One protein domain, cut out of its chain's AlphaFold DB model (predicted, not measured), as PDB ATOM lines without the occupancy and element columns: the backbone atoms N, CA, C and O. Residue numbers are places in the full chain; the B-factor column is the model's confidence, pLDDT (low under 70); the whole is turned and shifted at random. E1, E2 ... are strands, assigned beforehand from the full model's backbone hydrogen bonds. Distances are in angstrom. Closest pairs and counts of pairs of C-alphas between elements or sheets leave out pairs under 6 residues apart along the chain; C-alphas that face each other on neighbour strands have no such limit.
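This is residues 42 to 82 of the 91 residues of an uncharacterized protein of Streptomyces sp. TLI_235 (UniProt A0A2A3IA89). Little regular structure is found here: one long hairpin of two strands, E1 and E2, makes the length, and the unnamed stretch 42 to 58 coils beside the end where E1 begins and E2 ends. The printed part has 41 residues, 16 of them in named elements, with no named helix; its class is all strand, its sheet E1 - E2 antiparallel. It is loose, with a radius of gyration of the C-alphas of 11.4 A and spans of 36 by 14 by 12 A.

Look first at E1, residues 59 to 67, and its antiparallel neighbour E2, residues 76 to 82, at 153 degrees between directions. N 62 and O 80 are within hydrogen-bond range at 2.9 A, as are N 78 and O 65 at 2.8 A. E1 bends by 60 degrees at residue 62.

Find C-alpha 59 at (-47.437, 58.539, -33.689); from there E1 runs 21.7 A. E2 runs 19.3 A to C-alpha 82 at (-44.143, 55.414, -36.663).

The C-alphas of Pro 57 and Pro 72, the two farthest apart, are 36.2 A apart. The printed part has no cut, and the link E1 to E2 is short. Residues 69 to 74 have pLDDT under 70.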
ATOM      1  N   ALA A  42     -41.417  48.879 -26.020       76.94
ATOM      2  CA  ALA A  42     -42.151  50.115 -26.304       76.94
ATOM      3  C   ALA A  42     -42.398  50.353 -27.810       76.94
ATOM      4  O   ALA A  42     -43.452  50.851 -28.202       76.94
ATOM      5  N   ARG A  43     -41.460  49.971 -28.688       80.88
ATOM      6  CA  ARG A  43     -41.635  50.061 -30.150       80.88
ATOM      7  C   ARG A  43     -42.616  49.005 -30.667       80.88
ATOM      8  O   ARG A  43     -43.415  49.308 -31.548       80.88
ATOM      9  N   LEU A  44     -42.582  47.791 -30.111       79.88
ATOM     10  CA  LEU A  44     -43.507  46.703 -30.476       79.88
ATOM     11  C   LEU A  44     -44.932  46.922 -29.953       79.88
ATOM     12  O   LEU A  44     -45.881  46.482 -30.591       79.88
ATOM     13  N   HIS A  45     -45.094  47.618 -28.828       80.94
ATOM     14  CA  HIS A  45     -46.403  47.971 -28.269       80.94
ATOM     15  C   HIS A  45     -46.995  49.259 -28.857       80.94
ATOM     16  O   HIS A  45     -48.058  49.702 -28.427       80.94
ATOM     17  N   GLY A  46     -46.325  49.876 -29.834       81.12
ATOM     18  CA  GLY A  46     -46.811  51.100 -30.463       81.12
ATOM     19  C   GLY A  46     -46.734  52.344 -29.566       81.12
ATOM     20  O   GLY A  46     -47.417  53.330 -29.827       81.12
ATOM     21  N   GLU A  47     -45.911  52.317 -28.518       83.75
ATOM     22  CA  GLU A  47     -45.678  53.450 -27.609       83.75
ATOM     23  C   GLU A  47     -44.562  54.373 -28.122       83.75
ATOM     24  O   GLU A  47     -44.451  55.528 -27.716       83.75
ATOM     25  N   ALA A  48     -43.735  53.871 -29.041       87.25
ATOM     26  CA  ALA A  48     -42.657  54.605 -29.680       87.25
ATOM     27  C   ALA A  48     -42.550  54.244 -31.164       87.25
ATOM     28  O   ALA A  48     -42.942  53.161 -31.597       87.25
ATOM     29  N   CYS A  49     -41.973  55.149 -31.951       89.25
ATOM     30  CA  CYS A  49     -41.747  54.931 -33.369       89.25
ATOM     31  C   CYS A  49     -40.899  53.677 -33.607       89.25
ATOM     32  O   CYS A  49     -39.759  53.581 -33.153       89.25
ATOM     33  N   ILE A  50     -41.421  52.759 -34.415       85.94
ATOM     34  CA  ILE A  50     -40.774  51.492 -34.756       85.94
ATOM     35  C   ILE A  50     -39.454  51.642 -35.512       85.94
ATOM     36  O   ILE A  50     -38.719  50.667 -35.581       85.94
ATOM     37  N   HIS A  51     -39.120  52.829 -36.028       86.62
ATOM     38  CA  HIS A  51     -37.899  53.093 -36.801       86.62
ATOM     39  C   HIS A  51     -36.839  53.855 -35.996       86.62
ATOM     40  O   HIS A  51     -35.687  53.432 -35.951       86.62
ATOM     41  N   CYS A  52     -37.222  54.931 -35.299       85.88
ATOM     42  CA  CYS A  52     -36.281  55.775 -34.549       85.88
ATOM     43  C   CYS A  52     -36.400  55.677 -33.020       85.88
ATOM     44  O   CYS A  52     -35.556  56.213 -32.312       85.88
ATOM     45  N   GLY A  53     -37.438  55.025 -32.491       85.56
ATOM     46  CA  GLY A  53     -37.674  54.905 -31.050       85.56
ATOM     47  C   GLY A  53     -38.190  56.171 -30.357       85.56
ATOM     48  O   GLY A  53     -38.355  56.144 -29.141       85.56
ATOM     49  N   SER A  54     -38.469  57.262 -31.082       86.38
ATOM     50  CA  SER A  54     -39.082  58.456 -30.478       86.38
ATOM     51  C   SER A  54     -40.528  58.172 -30.057       86.38
ATOM     52  O   SER A  54     -41.309  57.629 -30.840       86.38
ATOM     53  N   ALA A  55     -40.878  58.561 -28.830       86.38
ATOM     54  CA  ALA A  55     -42.240  58.530 -28.292       86.38
ATOM     55  C   ALA A  55     -42.983  59.867 -28.498       86.38
ATOM     56  O   ALA A  55     -44.067  60.073 -27.954       86.38
ATOM     57  N   GLU A  56     -42.401  60.801 -29.257       82.38
ATOM     58  CA  GLU A  56     -43.003  62.112 -29.485       82.38
ATOM     59  C   GLU A  56     -44.238  61.997 -30.397       82.38
ATOM     60  O   GLU A  56     -44.141  61.495 -31.526       82.38
ATOM     61  N   PRO A  57     -45.414  62.468 -29.946       79.31
ATOM     62  CA  PRO A  57     -46.607  62.472 -30.773       79.31
ATOM     63  C   PRO A  57     -46.504  63.527 -31.893       79.31
ATOM     64  O   PRO A  57     -45.850  64.556 -31.724       79.31
ATOM     65  N   PRO A  58     -47.206  63.346 -33.027       84.00
ATOM     66  CA  PRO A  58     -48.151  62.267 -33.298       84.00
ATOM     67  C   PRO A  58     -47.476  61.004 -33.855       84.00
ATOM     68  O   PRO A  58     -46.830  61.035 -34.909       84.00
ATOM     69  N   LEU A  59     -47.718  59.879 -33.180       86.56
ATOM     70  CA  LEU A  59     -47.437  58.539 -33.689       86.56
ATOM     71  C   LEU A  59     -48.617  58.074 -34.549       86.56
ATOM     72  O   LEU A  59     -49.779  58.284 -34.202       86.56
ATOM     73  N   VAL A  60     -48.321  57.481 -35.701       89.38
ATOM     74  CA  VAL A  60     -49.310  57.029 -36.684       89.38
ATOM     75  C   VAL A  60     -49.101  55.547 -36.992       89.38
ATOM     76  O   VAL A  60     -47.954  55.107 -37.042       89.38
ATOM     77  N   PRO A  61     -50.171  54.767 -37.216       88.94
ATOM     78  CA  PRO A  61     -50.056  53.325 -37.445       88.94
ATOM     79  C   PRO A  61     -49.219  53.040 -38.694       88.94
ATOM     80  O   PRO A  61     -49.501  53.616 -39.743       88.94
ATOM     81  N   ASP A  62     -48.215  52.170 -38.600       89.31
ATOM     82  CA  ASP A  62     -47.250  51.882 -39.681       89.31
ATOM     83  C   ASP A  62     -47.281  50.419 -40.154       89.31
ATOM     84  O   ASP A  62     -46.443  49.985 -40.933       89.31
ATOM     85  N   GLY A  63     -48.283  49.652 -39.714       87.81
ATOM     86  CA  GLY A  63     -48.482  48.259 -40.110       87.81
ATOM     87  C   GLY A  63     -48.339  47.302 -38.933       87.81
ATOM     88  O   GLY A  63     -48.752  47.626 -37.819       87.81
ATOM     89  N   HIS A  64     -47.788  46.115 -39.199       87.06
ATOM     90  CA  HIS A  64     -47.593  45.069 -38.199       87.06
ATOM     91  C   HIS A  64     -46.207  44.437 -38.329       87.06
ATOM     92  O   HIS A  64     -45.739  44.196 -39.443       87.06
ATOM     93  N   VAL A  65     -45.577  44.133 -37.197       82.88
ATOM     94  CA  VAL A  65     -44.375  43.291 -37.134       82.88
ATOM     95  C   VAL A  65     -44.796  41.895 -36.721       82.88
ATOM     96  O   VAL A  65     -45.540  41.732 -35.758       82.88
ATOM     97  N   TYR A  66     -44.313  40.892 -37.444       81.75
ATOM     98  CA  TYR A  66     -44.573  39.494 -37.142       81.75
ATOM     99  C   TYR A  66     -43.329  38.875 -36.531       81.75
ATOM    100  O   TYR A  66     -42.250  38.940 -37.119       81.75
ATOM    101  N   THR A  67     -43.475  38.273 -35.358       73.88
ATOM    102  CA  THR A  67     -42.424  37.437 -34.783       73.88
ATOM    103  C   THR A  67     -42.663  35.992 -35.177       73.88
ATOM    104  O   THR A  67     -43.800  35.512 -35.148       73.88
ATOM    105  N   GLU A  68     -41.583  35.299 -35.526       70.62
ATOM    106  CA  GLU A  68     -41.599  33.850 -35.683       70.62
ATOM    107  C   GLU A  68     -42.007  33.246 -34.337       70.62
ATOM    108  O   GLU A  68     -41.333  33.432 -33.323       70.62
ATOM    109  N   SER A  69     -43.167  32.596 -34.300       67.00
ATOM    110  CA  SER A  69     -43.607  31.902 -33.098       67.00
ATOM    111  C   SER A  69     -42.827  30.602 -32.953       67.00
ATOM    112  O   SER A  69     -42.418  30.004 -33.947       67.00
ATOM    113  N   ALA A  70     -42.665  30.135 -31.712       62.03
ATOM    114  CA  ALA A  70     -42.047  28.836 -31.432       62.03
ATOM    115  C   ALA A  70     -42.755  27.678 -32.164       62.03
ATOM    116  O   ALA A  70     -42.136  26.651 -32.434       62.03
ATOM    117  N   GLU A  71     -44.033  27.859 -32.515       67.12
ATOM    118  CA  GLU A  71     -44.785  26.939 -33.359       67.12
ATOM    119  C   GLU A  71     -44.781  27.400 -34.830       67.12
ATOM    120  O   GLU A  71     -45.241  28.509 -35.139       67.12
ATOM    121  N   PRO A  72     -44.289  26.564 -35.762       65.88
ATOM    122  CA  PRO A  72     -44.270  26.900 -37.177       65.88
ATOM    123  C   PRO A  72     -45.698  27.028 -37.723       65.88
ATOM    124  O   PRO A  72     -46.495  26.096 -37.645       65.88
ATOM    125  N   GLY A  73     -46.005  28.186 -38.315       68.56
ATOM    126  CA  GLY A  73     -47.272  28.445 -39.015       68.56
ATOM    127  C   GLY A  73     -48.215  29.455 -38.353       68.56
ATOM    128  O   GLY A  73     -49.223  29.801 -38.963       68.56
ATOM    129  N   ALA A  74     -47.893  29.975 -37.165       66.62
ATOM    130  CA  ALA A  74     -48.725  30.968 -36.474       66.62
ATOM    131  C   ALA A  74     -47.914  32.200 -36.035       66.62
ATOM    132  O   ALA A  74     -47.659  32.359 -34.842       66.62
ATOM    133  N   PRO A  75     -47.474  33.074 -36.958       72.94
ATOM    134  CA  PRO A  75     -46.719  34.266 -36.583       72.94
ATOM    135  C   PRO A  75     -47.567  35.203 -35.709       72.94
ATOM    136  O   PRO A  75     -48.708  35.521 -36.050       72.94
ATOM    137  N   LEU A  76     -47.005  35.673 -34.592       76.75
ATOM    138  CA  LEU A  76     -47.653  36.671 -33.738       76.75
ATOM    139  C   LEU A  76     -47.410  38.065 -34.320       76.75
ATOM    140  O   LEU A  76     -46.269  38.515 -34.407       76.75
ATOM    141  N   GLY A  77     -48.488  38.722 -34.751       81.19
ATOM    142  CA  GLY A  77     -48.458  40.074 -35.305       81.19
ATOM    143  C   GLY A  77     -48.698  41.145 -34.241       81.19
ATOM    144  O   GLY A  77     -49.676  41.070 -33.499       81.19
ATOM    145  N   TRP A  78     -47.849  42.169 -34.219       82.06
ATOM    146  CA  TRP A  78     -47.924  43.319 -33.317       82.06
ATOM    147  C   TRP A  78     -48.180  44.583 -34.126       82.06
ATOM    148  O   TRP A  78     -47.423  44.874 -35.053       82.06
ATOM    149  N   ALA A  79     -49.236  45.328 -33.800       86.12
ATOM    150  CA  ALA A  79     -49.507  46.610 -34.440       86.12
ATOM    151  C   ALA A  79     -48.433  47.626 -34.034       86.12
ATOM    152  O   ALA A  79     -48.217  47.876 -32.851       86.12
ATOM    153  N   ILE A  80     -47.774  48.218 -35.024       88.69
ATOM    154  CA  ILE A  80     -46.678  49.167 -34.821       88.69
ATOM    155  C   ILE A  80     -47.088  50.576 -35.229       88.69
ATOM    156  O   ILE A  80     -47.969  50.787 -36.071       88.69
ATOM    157  N   VAL A  81     -46.395  51.559 -34.663       90.56
ATOM    158  CA  VAL A  81     -46.555  52.968 -35.018       90.56
ATOM    159  C   VAL A  81     -45.226  53.563 -35.464       90.56
ATOM    160  O   VAL A  81     -44.153  53.127 -35.050       90.56
ATOM    161  N   ALA A  82     -45.287  54.607 -36.277       89.06
ATOM    162  CA  ALA A  82     -44.143  55.414 -36.663       89.06
ATOM    163  C   ALA A  82     -44.435  56.897 -36.424       89.06
ATOM    164  O   ALA A  82     -45.584  57.335 -36.476       89.06
TER     165      ALA A  82